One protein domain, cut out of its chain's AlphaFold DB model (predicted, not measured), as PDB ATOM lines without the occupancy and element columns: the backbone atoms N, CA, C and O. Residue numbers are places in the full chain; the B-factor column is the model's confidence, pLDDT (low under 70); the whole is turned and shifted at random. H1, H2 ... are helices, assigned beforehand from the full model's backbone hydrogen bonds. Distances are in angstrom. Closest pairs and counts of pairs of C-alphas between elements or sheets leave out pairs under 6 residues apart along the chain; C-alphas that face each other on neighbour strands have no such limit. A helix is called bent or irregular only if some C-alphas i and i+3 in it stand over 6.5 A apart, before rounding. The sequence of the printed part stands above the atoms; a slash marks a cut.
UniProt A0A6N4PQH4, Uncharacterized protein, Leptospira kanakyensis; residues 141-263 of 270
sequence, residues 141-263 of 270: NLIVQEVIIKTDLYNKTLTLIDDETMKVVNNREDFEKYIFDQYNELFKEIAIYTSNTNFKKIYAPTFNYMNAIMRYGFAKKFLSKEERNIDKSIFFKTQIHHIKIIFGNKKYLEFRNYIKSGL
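This is residues 141 to 263 of the 270 residues of an uncharacterized protein of Leptospira kanakyensis (UniProt A0A6N4PQH4). Four helices, H1, H2, H4 and H6, stand side by side in a loosely set up-and-down bundle, each running against the one before it. H7 crosses the first part of H4, and a long loop, residues 156 to 171, joins H1 to H2. The 123 printed residues hold seven named helices, H1 to H7 in chain order, and no named strand: the class is all helix. The whole is compact, with a radius of gyration of the C-alphas of 14.3 A and spans of 40 by 31 by 23 A.

H1, residues 141 to 155, begins at C-alpha (-52.588, -28.641, 9.755) and is 21.2 A long. H2 is residues 172 to 188, 23.5 A, and H3 residues 190 to 193. H4, residues 199 to 219, is 31.5 A long and only just irregular: C-alphas 201 and 204 are 6.9 A apart. H5 is residues 225 to 228, H6 residues 234 to 247, 19.9 A. H7, residues 249 to 262, 20.4 A, ends at C-alpha (-43.717, -27.787, -10.195).

H1 touches H4, the same way at a shallow tilt of 17 degrees; their closest C-alphas, Thr 151 and Tyr 209, are 4.7 A apart. H1 and H2, a helical hairpin, only just touch, with 3 pairs of C-alphas within 8 A, the closest Val 147 and Leu 186 at 7.3 A. H6, the hub, touches H2, H3, H4 and H7, the last only at the corner. H7 touches H4 at 72 degrees, only just about perpendicular; the C-alphas of Tyr 203 and Phe 255 are closest, 5.7 A. H5 is close to H4 but not clearly touching: the closest C-alphas, Phe 218 and Arg 228, are 7.2 A apart. Every O i to N i+4 pair is within hydrogen-bond range in H1, H2 and H6, 14 of 17 in H4 and 9 of 10 in H7; H3 and H5 are too short for one.

The two C-alphas farthest apart, Met 166 and Ser 261, are 41.0 A apart. The printed part has no cut, and the link from H1 to H2 is long. Residues 228 and 231 have pLDDT under 70.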
ATOM      1  N   ASN A 141     -53.699 -29.589   9.822       90.81
ATOM      2  CA  ASN A 141     -52.588 -28.641   9.755       90.81
ATOM      3  C   ASN A 141     -51.459 -28.987  10.741       90.81
ATOM      4  O   ASN A 141     -50.299 -28.765  10.402       90.81
ATOM      5  N   LEU A 142     -51.769 -29.544  11.917       91.31
ATOM      6  CA  LEU A 142     -50.759 -30.026  12.866       91.31
ATOM      7  C   LEU A 142     -49.934 -31.165  12.266       91.31
ATOM      8  O   LEU A 142     -48.709 -31.103  12.301       91.31
ATOM      9  N   ILE A 143     -50.585 -32.134  11.620       90.31
ATOM     10  CA  ILE A 143     -49.876 -33.217  10.927       90.31
ATOM     11  C   ILE A 143     -48.988 -32.651   9.809       90.31
ATOM     12  O   ILE A 143     -47.824 -33.017   9.684       90.31
ATOM     13  N   VAL A 144     -49.497 -31.701   9.014       92.44
ATOM     14  CA  VAL A 144     -48.692 -31.020   7.981       92.44
ATOM     15  C   VAL A 144     -47.462 -30.337   8.589       92.44
ATOM     16  O   VAL A 144     -46.375 -30.419   8.016       92.44
ATOM     17  N   GLN A 145     -47.607 -29.672   9.735       93.12
ATOM     18  CA  GLN A 145     -46.483 -29.055  10.442       93.12
ATOM     19  C   GLN A 145     -45.486 -30.097  10.949       93.12
ATOM     20  O   GLN A 145     -44.282 -29.879  10.827       93.12
ATOM     21  N   GLU A 146     -45.957 -31.235  11.445       91.69
ATOM     22  CA  GLU A 146     -45.094 -32.329  11.879       91.69
ATOM     23  C   GLU A 146     -44.241 -32.872  10.722       91.69
ATOM     24  O   GLU A 146     -43.024 -32.997  10.873       91.69
ATOM     25  N   VAL A 147     -44.831 -33.076   9.529       92.69
ATOM     26  CA  VAL A 147     -44.081 -33.434   8.305       92.69
ATOM     27  C   VAL A 147     -42.953 -32.424   8.061       92.69
ATOM     28  O   VAL A 147     -41.817 -32.807   7.774       92.69
ATOM     29  N   ILE A 148     -43.252 -31.123   8.158       93.06
ATOM     30  CA  ILE A 148     -42.285 -30.045   7.902       93.06
ATOM     31  C   ILE A 148     -41.156 -30.068   8.938       93.06
ATOM     32  O   ILE A 148     -39.988 -29.982   8.561       93.06
ATOM     33  N   ILE A 149     -41.480 -30.225  10.222       91.31
ATOM     34  CA  ILE A 149     -40.489 -30.282  11.304       91.31
ATOM     35  C   ILE A 149     -39.580 -31.499  11.125       91.31
ATOM     36  O   ILE A 149     -38.358 -31.345  11.117       91.31
ATOM     37  N   LYS A 150     -40.140 -32.697  10.894       89.81
ATOM     38  CA  LYS A 150     -39.322 -33.899  10.663       89.81
ATOM     39  C   LYS A 150     -38.482 -33.774   9.384       89.81
ATOM     40  O   LYS A 150     -37.338 -34.217   9.365       89.81
ATOM     41  N   THR A 151     -38.980 -33.098   8.343       92.69
ATOM     42  CA  THR A 151     -38.190 -32.778   7.135       92.69
ATOM     43  C   THR A 151     -36.932 -31.970   7.476       92.69
ATOM     44  O   THR A 151     -35.852 -32.248   6.949       92.69
ATOM     45  N   ASP A 152     -37.049 -30.976   8.360       90.44
ATOM     46  CA  ASP A 152     -35.925 -30.130   8.776       90.44
ATOM     47  C   ASP A 152     -34.850 -30.918   9.547       90.44
ATOM     48  O   ASP A 152     -33.653 -30.689   9.346       90.44
ATOM     49  N   LEU A 153     -35.250 -31.916  10.347       87.94
ATOM     50  CA  LEU A 153     -34.313 -32.804  11.049       87.94
ATOM     51  C   LEU A 153     -33.378 -33.538  10.073       87.94
ATOM     52  O   LEU A 153     -32.160 -33.561  10.281       87.94
ATOM     53  N   TYR A 154     -33.915 -34.064   8.967       90.88
ATOM     54  CA  TYR A 154     -33.109 -34.712   7.926       90.88
ATOM     55  C   TYR A 154     -32.208 -33.721   7.181       90.88
ATOM     56  O   TYR A 154     -31.050 -34.034   6.895       90.88
ATOM     57  N   ASN A 155     -32.692 -32.505   6.906       88.94
ATOM     58  CA  ASN A 155     -31.885 -31.469   6.250       88.94
ATOM     59  C   ASN A 155     -30.682 -31.029   7.096       88.94
ATOM     60  O   ASN A 155     -29.633 -30.705   6.537       88.94
ATOM     61  N   LYS A 156     -30.805 -31.058   8.427       88.00
ATOM     62  CA  LYS A 156     -29.715 -30.758   9.370       88.00
ATOM     63  C   LYS A 156     -28.703 -31.896   9.529       88.00
ATOM     64  O   LYS A 156     -27.681 -31.715  10.186       88.00
ATOM     65  N   THR A 157     -28.929 -33.058   8.914       81.69
ATOM     66  CA  THR A 157     -28.034 -34.231   8.983       81.69
ATOM     67  C   THR A 157     -27.702 -34.716  10.403       81.69
ATOM     68  O   THR A 157     -26.611 -35.242  10.658       81.69
ATOM     69  N   LEU A 158     -28.665 -34.575  11.318       83.56
ATOM     70  CA  LEU A 158     -28.563 -35.024  12.710       83.56
ATOM     71  C   LEU A 158     -28.420 -36.546  12.809       83.56
ATOM     72  O   LEU A 158     -28.843 -37.267  11.915       83.56
ATOM     73  N   THR A 159     -27.816 -37.042  13.886       85.94
ATOM     74  CA  THR A 159     -27.766 -38.484  14.159       85.94
ATOM     75  C   THR A 159     -29.173 -38.998  14.451       85.94
ATOM     76  O   THR A 159     -29.850 -38.446  15.314       85.94
ATOM     77  N   LEU A 160     -29.601 -40.045  13.741       88.19
ATOM     78  CA  LEU A 160     -30.886 -40.695  13.993       88.19
ATOM     79  C   LEU A 160     -30.739 -41.691  15.142       88.19
ATOM     80  O   LEU A 160     -29.831 -42.528  15.135       88.19
ATOM     81  N   ILE A 161     -31.648 -41.583  16.101       86.88
ATOM     82  CA  ILE A 161     -31.786 -42.490  17.234       86.88
ATOM     83  C   ILE A 161     -33.193 -43.072  17.132       86.88
ATOM     84  O   ILE A 161     -34.153 -42.331  16.931       86.88
ATOM     85  N   ASP A 162     -33.291 -44.394  17.187       83.94
ATOM     86  CA  ASP A 162     -34.559 -45.107  17.287       83.94
ATOM     87  C   ASP A 162     -35.094 -44.942  18.715       83.94
ATOM     88  O   ASP A 162     -34.427 -45.343  19.671       83.94
ATOM     89  N   ASP A 163     -36.266 -44.324  18.854       79.31
ATOM     90  CA  ASP A 163     -36.857 -43.991  20.153       79.31
ATOM     91  C   ASP A 163     -37.320 -45.234  20.933       79.31
ATOM     92  O   ASP A 163     -37.315 -45.220  22.165       79.31
ATOM     93  N   GLU A 164     -37.680 -46.326  20.251       81.44
ATOM     94  CA  GLU A 164     -38.107 -47.567  20.905       81.44
ATOM     95  C   GLU A 164     -36.907 -48.354  21.434       81.44
ATOM     96  O   GLU A 164     -36.933 -48.891  22.543       81.44
ATOM     97  N   THR A 165     -35.840 -48.438  20.635       84.56
ATOM     98  CA  THR A 165     -34.663 -49.249  20.978       84.56
ATOM     99  C   THR A 165     -33.537 -48.456  21.634       84.56
ATOM    100  O   THR A 165     -32.597 -49.063  22.154       84.56
ATOM    101  N   MET A 166     -33.616 -47.121  21.627       86.44
ATOM    102  CA  MET A 166     -32.575 -46.181  22.070       86.44
ATOM    103  C   MET A 166     -31.221 -46.411  21.381       86.44
ATOM    104  O   MET A 166     -30.156 -46.132  21.940       86.44
ATOM    105  N   LYS A 167     -31.243 -46.950  20.157       89.38
ATOM    106  CA  LYS A 167     -30.040 -47.260  19.376       89.38
ATOM    107  C   LYS A 167     -29.841 -46.257  18.256       89.38
ATOM    108  O   LYS A 167     -30.783 -45.777  17.635       89.38
ATOM    109  N   VAL A 168     -28.572 -45.978  17.972       90.00
ATOM    110  CA  VAL A 168     -28.187 -45.172  16.814       90.00
ATOM    111  C   VAL A 168     -28.386 -45.991  15.543       90.00
ATOM    112  O   VAL A 168     -27.926 -47.130  15.457       90.00
ATOM    113  N   VAL A 169     -29.023 -45.381  14.548       91.00
ATOM    114  CA  VAL A 169     -29.165 -45.948  13.205       91.00
ATOM    115  C   VAL A 169     -27.802 -45.922  12.513       91.00
ATOM    116  O   VAL A 169     -27.278 -44.849  12.202       91.00
ATOM    117  N   ASN A 170     -27.220 -47.100  12.276       89.75
ATOM    118  CA  ASN A 170     -25.825 -47.219  11.833       89.75
ATOM    119  C   ASN A 170     -25.645 -47.909  10.481       89.75
ATOM    120  O   ASN A 170     -24.584 -47.787   9.869       89.75
ATOM    121  N   ASN A 171     -26.650 -48.638  10.009       88.81
ATOM    122  CA  ASN A 171     -26.584 -49.357   8.746       88.81
ATOM    123  C   ASN A 171     -27.830 -49.076   7.891       88.81
ATOM    124  O   ASN A 171     -28.754 -48.373   8.303       88.81
ATOM    125  N   ARG A 172     -27.823 -49.597   6.662       90.00
ATOM    126  CA  ARG A 172     -28.913 -49.404   5.703       90.00
ATOM    127  C   ARG A 172     -30.228 -50.016   6.185       90.00
ATOM    128  O   ARG A 172     -31.255 -49.370   6.048       90.00
ATOM    129  N   GLU A 173     -30.199 -51.230   6.720       90.25
ATOM    130  CA  GLU A 173     -31.401 -51.950   7.151       90.25
ATOM    131  C   GLU A 173     -32.092 -51.223   8.312       90.25
ATOM    132  O   GLU A 173     -33.290 -50.952   8.243       90.25
ATOM    133  N   ASP A 174     -31.314 -50.785   9.308       89.88
ATOM    134  CA  ASP A 174     -31.790 -49.954  10.417       89.88
ATOM    135  C   ASP A 174     -32.407 -48.649   9.898       89.88
ATOM    136  O   ASP A 174     -33.437 -48.202  10.393       89.88
ATOM    137  N   PHE A 175     -31.786 -48.028   8.889       91.50
ATOM    138  CA  PHE A 175     -32.281 -46.787   8.299       91.50
ATOM    139  C   PHE A 175     -33.596 -46.994   7.548       91.50
ATOM    140  O   PHE A 175     -34.537 -46.232   7.749       91.50
ATOM    141  N   GLU A 176     -33.690 -48.021   6.704       90.12
ATOM    142  CA  GLU A 176     -34.916 -48.330   5.969       90.12
ATOM    143  C   GLU A 176     -36.067 -48.660   6.927       90.12
ATOM    144  O   GLU A 176     -37.173 -48.145   6.741       90.12
ATOM    145  N   LYS A 177     -35.789 -49.430   7.987       89.88
ATOM    146  CA  LYS A 177     -36.751 -49.724   9.051       89.88
ATOM    147  C   LYS A 177     -37.185 -48.453   9.784       89.88
ATOM    148  O   LYS A 177     -38.377 -48.174   9.843       89.88
ATOM    149  N   TYR A 178     -36.237 -47.646  10.263       91.00
ATOM    150  CA  TYR A 178     -36.531 -46.398  10.973       91.00
ATOM    151  C   TYR A 178     -37.419 -45.470  10.137       91.00
ATOM    152  O   TYR A 178     -38.428 -44.957  10.611       91.00
ATOM    153  N   ILE A 179     -37.080 -45.287   8.857       90.69
ATOM    154  CA  ILE A 179     -37.886 -44.480   7.942       90.69
ATOM    155  C   ILE A 179     -39.279 -45.084   7.758       90.69
ATOM    156  O   ILE A 179     -40.256 -44.338   7.754       90.69
ATOM    157  N   PHE A 180     -39.396 -46.405   7.610       88.06
ATOM    158  CA  PHE A 180     -40.689 -47.072   7.475       88.06
ATOM    159  C   PHE A 180     -41.587 -46.867   8.696       88.06
ATOM    160  O   PHE A 180     -42.753 -46.500   8.536       88.06
ATOM    161  N   ASP A 181     -41.039 -47.034   9.895       87.62
ATOM    162  CA  ASP A 181     -41.770 -46.853  11.147       87.62
ATOM    163  C   ASP A 181     -42.228 -45.394  11.292       87.62
ATOM    164  O   ASP A 181     -43.410 -45.135  11.525       87.62
ATOM    165  N   GLN A 182     -41.346 -44.434  10.990       86.75
ATOM    166  CA  GLN A 182     -41.681 -43.006  10.953       86.75
ATOM    167  C   GLN A 182     -42.750 -42.668   9.902       86.75
ATOM    168  O   GLN A 182     -43.612 -41.823  10.144       86.75
ATOM    169  N   TYR A 183     -42.726 -43.314   8.730       85.25
ATOM    170  CA  TYR A 183     -43.786 -43.162   7.730       85.25
ATOM    171  C   TYR A 183     -45.124 -43.654   8.269       85.25
ATOM    172  O   TYR A 183     -46.132 -42.969   8.117       85.25
ATOM    173  N   ASN A 184     -45.145 -44.831   8.888       82.75
ATOM    174  CA  ASN A 184     -46.373 -45.398   9.425       82.75
ATOM    175  C   ASN A 184     -46.931 -44.542  10.558       82.75
ATOM    176  O   ASN A 184     -48.131 -44.305  10.586       82.75
ATOM    177  N   GLU A 185     -46.087 -44.037  11.450       84.06
ATOM    178  CA  GLU A 185     -46.511 -43.140  12.523       84.06
ATOM    179  C   GLU A 185     -47.123 -41.851  11.953       84.06
ATOM    180  O   GLU A 185     -48.279 -41.525  12.219       84.06
ATOM    181  N   LEU A 186     -46.381 -41.165  11.083       81.56
ATOM    182  CA  LEU A 186     -46.725 -39.817  10.644       81.56
ATOM    183  C   LEU A 186     -47.842 -39.794   9.590       81.56
ATOM    184  O   LEU A 186     -48.654 -38.872   9.536       81.56
ATOM    185  N   PHE A 187     -47.903 -40.819   8.736       79.31
ATOM    186  CA  PHE A 187     -48.837 -40.863   7.613       79.31
ATOM    187  C   PHE A 187     -50.080 -41.722   7.846       79.31
ATOM    188  O   PHE A 187     -51.075 -41.512   7.150       79.31
ATOM    189  N   LYS A 188     -50.115 -42.611   8.844       78.25
ATOM    190  CA  LYS A 188     -51.338 -43.372   9.157       78.25
ATOM    191  C   LYS A 188     -52.512 -42.461   9.513       78.25
ATOM    192  O   LYS A 188     -53.633 -42.725   9.083       78.25
ATOM    193  N   GLU A 189     -52.264 -41.357  10.215       77.69
ATOM    194  CA  GLU A 189     -53.315 -40.388  10.548       77.69
ATOM    195  C   GLU A 189     -53.790 -39.579   9.331       77.69
ATOM    196  O   GLU A 189     -54.958 -39.194   9.250       77.69
ATOM    197  N   ILE A 190     -52.926 -39.382   8.329       83.44
ATOM    198  CA  ILE A 190     -53.231 -38.605   7.117       83.44
ATOM    199  C   ILE A 190     -54.337 -39.267   6.287       83.44
ATOM    200  O   ILE A 190     -55.146 -38.565   5.675       83.44
ATOM    201  N   ALA A 191     -54.422 -40.600   6.301       80.44
ATOM    202  CA  ALA A 191     -55.443 -41.350   5.569       80.44
ATOM    203  C   ALA A 191     -56.878 -40.905   5.926       80.44
ATOM    204  O   ALA A 191     -57.745 -40.826   5.049       80.44
ATOM    205  N   ILE A 192     -57.113 -40.528   7.191       85.62
ATOM    206  CA  ILE A 192     -58.417 -40.083   7.712       85.62
ATOM    207  C   ILE A 192     -58.858 -38.767   7.053       85.62
ATOM    208  O   ILE A 192     -60.047 -38.535   6.841       85.62
ATOM    209  N   TYR A 193     -57.901 -37.921   6.667       89.12
ATOM    210  CA  TYR A 193     -58.154 -36.593   6.110       89.12
ATOM    211  C   TYR A 193     -58.149 -36.562   4.580       89.12
ATOM    212  O   TYR A 193     -58.232 -35.484   3.995       89.12
ATOM    213  N   THR A 194     -58.091 -37.713   3.901       85.62
ATOM    214  CA  THR A 194     -58.087 -37.789   2.426       85.62
ATOM    215  C   THR A 194     -59.303 -37.119   1.777       85.62
ATOM    216  O   THR A 194     -59.206 -36.620   0.656       85.62
ATOM    217  N   SER A 195     -60.439 -37.052   2.475       84.75
ATOM    218  CA  SER A 195     -61.650 -36.346   2.039       84.75
ATOM    219  C   SER A 195     -61.645 -34.840   2.341       84.75
ATOM    220  O   SER A 195     -62.512 -34.125   1.836       84.75
ATOM    221  N   ASN A 196     -60.683 -34.332   3.120       86.19
ATOM    222  CA  ASN A 196     -60.593 -32.916   3.462       86.19
ATOM    223  C   ASN A 196     -60.326 -32.074   2.195       86.19
ATOM    224  O   ASN A 196     -59.442 -32.369   1.387       86.19
ATOM    225  N   THR A 197     -61.069 -30.979   2.032       86.19
ATOM    226  CA  THR A 197     -60.892 -30.008   0.937       86.19
ATOM    227  C   THR A 197     -59.470 -29.430   0.873       86.19
ATOM    228  O   THR A 197     -58.949 -29.140  -0.207       86.19
ATOM    229  N   ASN A 198     -58.807 -29.327   2.023       87.88
ATOM    230  CA  ASN A 198     -57.454 -28.816   2.184       87.88
ATOM    231  C   ASN A 198     -56.359 -29.874   1.982       87.88
ATOM    232  O   ASN A 198     -55.182 -29.524   2.073       87.88
ATOM    233  N   PHE A 199     -56.700 -31.129   1.661       91.19
ATOM    234  CA  PHE A 199     -55.735 -32.235   1.602       91.19
ATOM    235  C   PHE A 199     -54.527 -31.952   0.698       91.19
ATOM    236  O   PHE A 199     -53.401 -32.310   1.029       91.19
ATOM    237  N   LYS A 200     -54.720 -31.211  -0.401       91.56
ATOM    238  CA  LYS A 200     -53.641 -30.804  -1.321       91.56
ATOM    239  C   LYS A 200     -52.463 -30.083  -0.651       91.56
ATOM    240  O   LYS A 200     -51.363 -30.096  -1.196       91.56
ATOM    241  N   LYS A 201     -52.665 -29.465   0.522       92.25
ATOM    242  CA  LYS A 201     -51.607 -28.764   1.268       92.25
ATOM    243  C   LYS A 201     -50.475 -29.694   1.705       92.25
ATOM    244  O   LYS A 201     -49.359 -29.218   1.872       92.25
ATOM    245  N   ILE A 202     -50.735 -30.996   1.852       92.94
ATOM    246  CA  ILE A 202     -49.720 -31.957   2.298       92.94
ATOM    247  C   ILE A 202     -48.785 -32.419   1.179       92.94
ATOM    248  O   ILE A 202     -47.696 -32.900   1.457       92.94
ATOM    249  N   TYR A 203     -49.152 -32.216  -0.089       93.38
ATOM    250  CA  TYR A 203     -48.399 -32.738  -1.230       93.38
ATOM    251  C   TYR A 203     -46.958 -32.223  -1.292       93.38
ATOM    252  O   TYR A 203     -46.022 -33.017  -1.365       93.38
ATOM    253  N   ALA A 204     -46.754 -30.907  -1.224       92.75
ATOM    254  CA  ALA A 204     -45.403 -30.346  -1.208       92.75
ATOM    255  C   ALA A 204     -44.592 -30.786   0.034       92.75
ATOM    256  O   ALA A 204     -43.476 -31.274  -0.155       92.75
ATOM    257  N   PRO A 205     -45.125 -30.692   1.272       94.31
ATOM    258  CA  PRO A 205     -44.473 -31.232   2.466       94.31
ATOM    259  C   PRO A 205     -44.038 -32.694   2.330       94.31
ATOM    260  O   PRO A 205     -42.870 -32.992   2.552       94.31
ATOM    261  N   THR A 206     -44.924 -33.590   1.883       93.31
ATOM    262  CA  THR A 206     -44.607 -35.015   1.694       93.31
ATOM    263  C   THR A 206     -43.475 -35.224   0.692       93.31
ATOM    264  O   THR A 206     -42.581 -36.040   0.917       93.31
ATOM    265  N   PHE A 207     -43.481 -34.491  -0.424       92.19
ATOM    266  CA  PHE A 207     -42.411 -34.600  -1.413       92.19
ATOM    267  C   PHE A 207     -41.066 -34.104  -0.876       92.19
ATOM    268  O   PHE A 207     -40.040 -34.761  -1.066       92.19
ATOM    269  N   ASN A 208     -41.070 -32.973  -0.171       92.62
ATOM    270  CA  ASN A 208     -39.868 -32.428   0.451       92.62
ATOM    271  C   ASN A 208     -39.319 -33.364   1.533       92.62
ATOM    272  O   ASN A 208     -38.107 -33.551   1.599       92.62
ATOM    273  N   TYR A 209     -40.200 -33.996   2.309       93.62
ATOM    274  CA  TYR A 209     -39.852 -35.012   3.297       93.62
ATOM    275  C   TYR A 209     -39.126 -36.202   2.656       93.62
ATOM    276  O   TYR A 209     -37.992 -36.503   3.030       93.62
ATOM    277  N   MET A 210     -39.713 -36.800   1.609       91.69
ATOM    278  CA  MET A 210     -39.078 -37.882   0.839       91.69
ATOM    279  C   MET A 210     -37.691 -37.481   0.327       91.69
ATOM    280  O   MET A 210     -36.720 -38.224   0.463       91.69
ATOM    281  N   ASN A 211     -37.577 -36.289  -0.259       90.19
ATOM    282  CA  ASN A 211     -36.315 -35.812  -0.815       90.19
ATOM    283  C   ASN A 211     -35.257 -35.566   0.279       90.19
ATOM    284  O   ASN A 211     -34.088 -35.914   0.105       90.19
ATOM    285  N   ALA A 212     -35.653 -35.014   1.428       92.31
ATOM    286  CA  ALA A 212     -34.756 -34.807   2.562       92.31
ATOM    287  C   ALA A 212     -34.216 -36.138   3.105       92.31
ATOM    288  O   ALA A 212     -33.007 -36.260   3.307       92.31
ATOM    289  N   ILE A 213     -35.069 -37.161   3.232       92.50
ATOM    290  CA  ILE A 213     -34.665 -38.524   3.610       92.50
ATOM    291  C   ILE A 213     -33.646 -39.087   2.614       92.50
ATOM    292  O   ILE A 213     -32.602 -39.596   3.021       92.50
ATOM    293  N   MET A 214     -33.917 -38.977   1.309       90.81
ATOM    294  CA  MET A 214     -32.999 -39.452   0.267       90.81
ATOM    295  C   MET A 214     -31.625 -38.783   0.395       90.81
ATOM    296  O   MET A 214     -30.595 -39.456   0.429       90.81
ATOM    297  N   ARG A 215     -31.598 -37.451   0.521       89.31
ATOM    298  CA  ARG A 215     -30.356 -36.681   0.691       89.31
ATOM    299  C   ARG A 215     -29.604 -37.078   1.958       89.31
ATOM    300  O   ARG A 215     -28.383 -37.232   1.907       89.31
ATOM    301  N   TYR A 216     -30.321 -37.270   3.062       92.19
ATOM    302  CA  TYR A 216     -29.757 -37.718   4.328       92.19
ATOM    303  C   TYR A 216     -29.110 -39.106   4.199       92.19
ATOM    304  O   TYR A 216     -27.949 -39.286   4.571       92.19
ATOM    305  N   GLY A 217     -29.822 -40.057   3.586       90.50
ATOM    306  CA  GLY A 217     -29.330 -41.410   3.335       90.50
ATOM    307  C   GLY A 217     -28.042 -41.432   2.505       90.50
ATOM    308  O   GLY A 217     -27.126 -42.193   2.820       90.50
ATOM    309  N   PHE A 218     -27.904 -40.548   1.508       88.31
ATOM    310  CA  PHE A 218     -26.634 -40.386   0.781       88.31
ATOM    311  C   PHE A 218     -25.528 -39.782   1.635       88.31
ATOM    312  O   PHE A 218     -24.404 -40.281   1.617       88.31
ATOM    313  N   ALA A 219     -25.825 -38.710   2.372       88.62
ATOM    314  CA  ALA A 219     -24.833 -38.006   3.180       88.62
ATOM    315  C   ALA A 219     -24.212 -38.919   4.248       88.62
ATOM    316  O   ALA A 219     -23.003 -38.876   4.475       88.62
ATOM    317  N   LYS A 220     -25.024 -39.790   4.857       90.00
ATOM    318  CA  LYS A 220     -24.587 -40.772   5.860       90.00
ATOM    319  C   LYS A 220     -24.123 -42.108   5.270       90.00
ATOM    320  O   LYS A 220     -23.704 -42.977   6.023       90.00
ATOM    321  N   LYS A 221     -24.130 -42.251   3.938       89.38
ATOM    322  CA  LYS A 221     -23.734 -43.468   3.203       89.38
ATOM    323  C   LYS A 221     -24.602 -44.704   3.499       89.38
ATOM    324  O   LYS A 221     -24.137 -45.825   3.323       89.38
ATOM    325  N   PHE A 222     -25.858 -44.509   3.899       89.69
ATOM    326  CA  PHE A 222     -26.846 -45.591   4.000       89.69
ATOM    327  C   PHE A 222     -27.358 -46.025   2.618       89.69
ATOM    328  O   PHE A 222     -27.676 -47.193   2.409       89.69
ATOM    329  N   LEU A 223     -27.394 -45.091   1.660       87.62
ATOM    330  CA  LEU A 223     -27.836 -45.325   0.281       87.62
ATOM    331  C   LEU A 223     -26.652 -45.365  -0.697       87.62
ATOM    332  O   LEU A 223     -25.637 -44.687  -0.506       87.62
ATOM    333  N   SER A 224     -26.782 -46.155  -1.765       82.81
ATOM    334  CA  SER A 224     -25.703 -46.400  -2.735       82.81
ATOM    335  C   SER A 224     -25.608 -45.295  -3.796       82.81
ATOM    336  O   SER A 224     -26.560 -44.564  -4.050       82.81
ATOM    337  N   LYS A 225     -24.475 -45.169  -4.501       76.38
ATOM    338  CA  LYS A 225     -24.336 -44.169  -5.585       76.38
ATOM    339  C   LYS A 225     -25.374 -44.331  -6.706       76.38
ATOM    340  O   LYS A 225     -25.697 -43.345  -7.363       76.38
ATOM    341  N   GLU A 226     -25.892 -45.538  -6.910       72.69
ATOM    342  CA  GLU A 226     -26.927 -45.844  -7.907       72.69
ATOM    343  C   GLU A 226     -28.279 -45.223  -7.541       72.69
ATOM    344  O   GLU A 226     -29.054 -44.846  -8.417       72.69
ATOM    345  N   GLU A 227     -28.534 -45.020  -6.249       75.69
ATOM    346  CA  GLU A 227     -29.758 -44.385  -5.766       75.69
ATOM    347  C   GLU A 227     -29.693 -42.853  -5.835       75.69
ATOM    348  O   GLU A 227     -30.710 -42.193  -5.627       75.69
ATOM    349  N   ARG A 228     -28.530 -42.267  -6.170       69.94
ATOM    350  CA  ARG A 228     -28.336 -40.806  -6.244       69.94
ATOM    351  C   ARG A 228     -29.330 -40.133  -7.193       69.94
ATOM    352  O   ARG A 228     -29.662 -38.966  -6.991       69.94
ATOM    353  N   ASN A 229     -29.794 -40.852  -8.217       75.94
ATOM    354  CA  ASN A 229     -30.881 -40.392  -9.070       75.94
ATOM    355  C   ASN A 229     -32.230 -40.797  -8.455       75.94
ATOM    356  O   ASN A 229     -32.596 -41.973  -8.470       75.94
ATOM    357  N   ILE A 230     -32.951 -39.820  -7.897       75.94
ATOM    358  CA  ILE A 230     -34.161 -40.042  -7.082       75.94
ATOM    359  C   ILE A 230     -35.231 -40.825  -7.856       75.94
ATOM    360  O   ILE A 230     -35.822 -41.759  -7.327       75.94
ATOM    361  N   ASP A 231     -35.442 -40.494  -9.129       69.62
ATOM    362  CA  ASP A 231     -36.404 -41.155 -10.021       69.62
ATOM    363  C   ASP A 231     -36.097 -42.650 -10.267       69.62
ATOM    364  O   ASP A 231     -37.000 -43.444 -10.549       69.62
ATOM    365  N   LYS A 232     -34.830 -43.056 -10.142       74.00
ATOM    366  CA  LYS A 232     -34.371 -44.439 -10.340       74.00
ATOM    367  C   LYS A 232     -34.160 -45.203  -9.035       74.00
ATOM    368  O   LYS A 232     -34.118 -46.431  -9.084       74.00
ATOM    369  N   SER A 233     -34.075 -44.514  -7.898       82.50
ATOM    370  CA  SER A 233     -33.854 -45.133  -6.590       82.50
ATOM    371  C   SER A 233     -34.954 -46.139  -6.241       82.50
ATOM    372  O   SER A 233     -36.147 -45.826  -6.269       82.50
ATOM    373  N   ILE A 234     -34.541 -47.356  -5.873       84.69
ATOM    374  CA  ILE A 234     -35.443 -48.389  -5.351       84.69
ATOM    375  C   ILE A 234     -36.057 -47.905  -4.037       84.69
ATOM    376  O   ILE A 234     -37.274 -47.955  -3.886       84.69
ATOM    377  N   PHE A 235     -35.245 -47.341  -3.140       87.00
ATOM    378  CA  PHE A 235     -35.728 -46.809  -1.871       87.00
ATOM    379  C   PHE A 235     -36.767 -45.687  -2.045       87.00
ATOM    380  O   PHE A 235     -37.794 -45.679  -1.366       87.00
ATOM    381  N   PHE A 236     -36.573 -44.782  -3.010       88.12
ATOM    382  CA  PHE A 236     -37.582 -43.768  -3.331       88.12
ATOM    383  C   PHE A 236     -38.883 -44.393  -3.853       88.12
ATOM    384  O   PHE A 236     -39.970 -43.997  -3.436       88.12
ATOM    385  N   LYS A 237     -38.803 -45.410  -4.723       87.88
ATOM    386  CA  LYS A 237     -39.992 -46.142  -5.201       87.88
ATOM    387  C   LYS A 237     -40.751 -46.813  -4.055       87.88
ATOM    388  O   LYS A 237     -41.979 -46.784  -4.067       87.88
ATOM    389  N   THR A 238     -40.049 -47.355  -3.063       87.88
ATOM    390  CA  THR A 238     -40.662 -47.923  -1.854       87.88
ATOM    391  C   THR A 238     -41.408 -46.854  -1.052       87.88
ATOM    392  O   THR A 238     -42.569 -47.054  -0.701       87.88
ATOM    393  N   GLN A 239     -40.811 -45.676  -0.844       88.62
ATOM    394  CA  GLN A 239     -41.499 -44.555  -0.183       88.62
ATOM    395  C   GLN A 239     -42.760 -44.127  -0.950       88.62
ATOM    396  O   GLN A 239     -43.824 -43.939  -0.359       88.62
ATOM    397  N   ILE A 240     -42.684 -44.051  -2.283       89.31
ATOM    398  CA  ILE A 240     -43.839 -43.758  -3.141       89.31
ATOM    399  C   ILE A 240     -44.929 -44.821  -3.019       89.31
ATOM    400  O   ILE A 240     -46.111 -44.479  -2.969       89.31
ATOM    401  N   HIS A 241     -44.555 -46.098  -2.950       88.56
ATOM    402  CA  HIS A 241     -45.507 -47.183  -2.750       88.56
ATOM    403  C   HIS A 241     -46.274 -47.014  -1.432       88.56
ATOM    404  O   HIS A 241     -47.501 -47.117  -1.428       88.56
ATOM    405  N   HIS A 242     -45.590 -46.654  -0.345       85.38
ATOM    406  CA  HIS A 242     -46.242 -46.400   0.941       85.38
ATOM    407  C   HIS A 242     -47.162 -45.180   0.893       85.38
ATOM    408  O   HIS A 242     -48.314 -45.270   1.313       85.38
ATOM    409  N   ILE A 243     -46.729 -44.072   0.285       87.50
ATOM    410  CA  ILE A 243     -47.603 -42.909   0.074       87.50
ATOM    411  C   ILE A 243     -48.840 -43.283  -0.749       87.50
ATOM    412  O   ILE A 243     -49.945 -42.847  -0.433       87.50
ATOM    413  N   LYS A 244     -48.688 -44.119  -1.779       88.88
ATOM    414  CA  LYS A 244     -49.803 -44.592  -2.606       88.88
ATOM    415  C   LYS A 244     -50.791 -45.449  -1.811       88.88
ATOM    416  O   LYS A 244     -51.994 -45.284  -2.007       88.88
ATOM    417  N   ILE A 245     -50.311 -46.308  -0.907       86.62
ATOM    418  CA  ILE A 245     -51.161 -47.082   0.012       86.62
ATOM    419  C   ILE A 245     -51.944 -46.141   0.932       86.62
ATOM    420  O   ILE A 245     -53.158 -46.279   1.057       86.62
ATOM    421  N   ILE A 246     -51.271 -45.159   1.531       84.69
ATOM    422  CA  ILE A 246     -51.869 -44.288   2.548       84.69
ATOM    423  C   ILE A 246     -52.854 -43.288   1.936       84.69
ATOM    424  O   ILE A 246     -53.954 -43.094   2.447       84.69
ATOM    425  N   PHE A 247     -52.474 -42.632   0.840       87.50
ATOM    426  CA  PHE A 247     -53.331 -41.641   0.184       87.50
ATOM    427  C   PHE A 247     -54.453 -42.316  -0.614       87.50
ATOM    428  O   PHE A 247     -55.506 -41.720  -0.847       87.50
ATOM    429  N   GLY A 248     -54.222 -43.546  -1.069       87.88
ATOM    430  CA  GLY A 248     -55.044 -44.225  -2.056       87.88
ATOM    431  C   GLY A 248     -54.760 -43.745  -3.484       87.88
ATOM    432  O   GLY A 248     -54.278 -42.636  -3.736       87.88
ATOM    433  N   ASN A 249     -55.109 -44.585  -4.462       89.00
ATOM    434  CA  ASN A 249     -54.763 -44.382  -5.875       89.00
ATOM    435  C   ASN A 249     -55.225 -43.029  -6.440       89.00
ATOM    436  O   ASN A 249     -54.471 -42.368  -7.151       89.00
ATOM    437  N   LYS A 250     -56.447 -42.589  -6.109       90.50
ATOM    438  CA  LYS A 250     -56.996 -41.319  -6.611       90.50
ATOM    439  C   LYS A 250     -56.169 -40.123  -6.133       90.50
ATOM    440  O   LYS A 250     -55.762 -39.289  -6.937       90.50
ATOM    441  N   LYS A 251     -55.882 -40.059  -4.832       91.25
ATOM    442  CA  LYS A 251     -55.120 -38.954  -4.238       91.25
ATOM    443  C   LYS A 251     -53.642 -39.013  -4.582       91.25
ATOM    444  O   LYS A 251     -53.023 -37.964  -4.709       91.25
ATOM    445  N   TYR A 252     -53.099 -40.203  -4.819       91.25
ATOM    446  CA  TYR A 252     -51.766 -40.349  -5.387       91.25
ATOM    447  C   TYR A 252     -51.658 -39.732  -6.791       91.25
ATOM    448  O   TYR A 252     -50.683 -39.044  -7.081       91.25
ATOM    449  N   LEU A 253     -52.662 -39.914  -7.657       91.75
ATOM    450  CA  LEU A 253     -52.677 -39.270  -8.977       91.75
ATOM    451  C   LEU A 253     -52.736 -37.739  -8.864       91.75
ATOM    452  O   LEU A 253     -51.998 -37.050  -9.567       91.75
ATOM    453  N   GLU A 254     -53.563 -37.211  -7.956       93.38
ATOM    454  CA  GLU A 254     -53.614 -35.773  -7.646       93.38
ATOM    455  C   GLU A 254     -52.247 -35.258  -7.164       93.38
ATOM    456  O   GLU A 254     -51.735 -34.277  -7.703       93.38
ATOM    457  N   PHE A 255     -51.618 -35.964  -6.220       92.69
ATOM    458  CA  PHE A 255     -50.272 -35.681  -5.721       92.69
ATOM    459  C   PHE A 255     -49.228 -35.682  -6.847       92.69
ATOM    460  O   PHE A 255     -48.479 -34.721  -7.006       92.69
ATOM    461  N   ARG A 256     -49.210 -36.722  -7.684       91.75
ATOM    462  CA  ARG A 256     -48.283 -36.846  -8.814       91.75
ATOM    463  C   ARG A 256     -48.427 -35.684  -9.791       91.75
ATOM    464  O   ARG A 256     -47.423 -35.129 -10.229       91.75
ATOM    465  N   ASN A 257     -49.658 -35.322 -10.139       92.25
ATOM    466  CA  ASN A 257     -49.928 -34.209 -11.047       92.25
ATOM    467  C   ASN A 257     -49.515 -32.870 -10.428       92.25
ATOM    468  O   ASN A 257     -48.935 -32.034 -11.117       92.25
ATOM    469  N   TYR A 258     -49.756 -32.699  -9.126       93.12
ATOM    470  CA  TYR A 258     -49.321 -31.527  -8.375       93.12
ATOM    471  C   TYR A 258     -47.795 -31.383  -8.363       93.12
ATOM    472  O   TYR A 258     -47.282 -30.294  -8.583       93.12
ATOM    473  N   ILE A 259     -47.039 -32.466  -8.153       90.88
ATOM    474  CA  ILE A 259     -45.574 -32.362  -8.193       90.88
ATOM    475  C   ILE A 259     -45.072 -32.164  -9.625       90.88
ATOM    476  O   ILE A 259     -44.175 -31.354  -9.841       90.88
ATOM    477  N   LYS A 260     -45.670 -32.827 -10.624       90.06
ATOM    478  CA  LYS A 260     -45.310 -32.627 -12.038       90.06
ATOM    479  C   LYS A 260     -45.511 -31.190 -12.515       90.06
ATOM    480  O   LYS A 260     -44.757 -30.752 -13.375       90.06
ATOM    481  N   SER A 261     -46.484 -30.449 -11.982       89.94
ATOM    482  CA  SER A 261     -46.656 -29.041 -12.361       89.94
ATOM    483  C   SER A 261     -45.505 -28.157 -11.866       89.94
ATOM    484  O   SER A 261     -45.132 -27.213 -12.558       89.94
ATOM    485  N   GLY A 262     -44.905 -28.477 -10.712       86.06
ATOM    486  CA  GLY A 262     -43.717 -27.787 -10.195       86.06
ATOM    487  C   GLY A 262     -42.387 -28.335 -10.727       86.06
ATOM    488  O   GLY A 262     -41.411 -27.597 -10.823       86.06
ATOM    489  N   LEU A 263     -42.340 -29.623 -11.078       86.25
ATOM    490  CA  LEU A 263     -41.154 -30.347 -11.542       86.25
ATOM    491  C   LEU A 263     -41.491 -31.190 -12.790       86.25
ATOM    492  O   LEU A 263     -41.590 -32.418 -12.700       86.25
TER     493      LEU A 263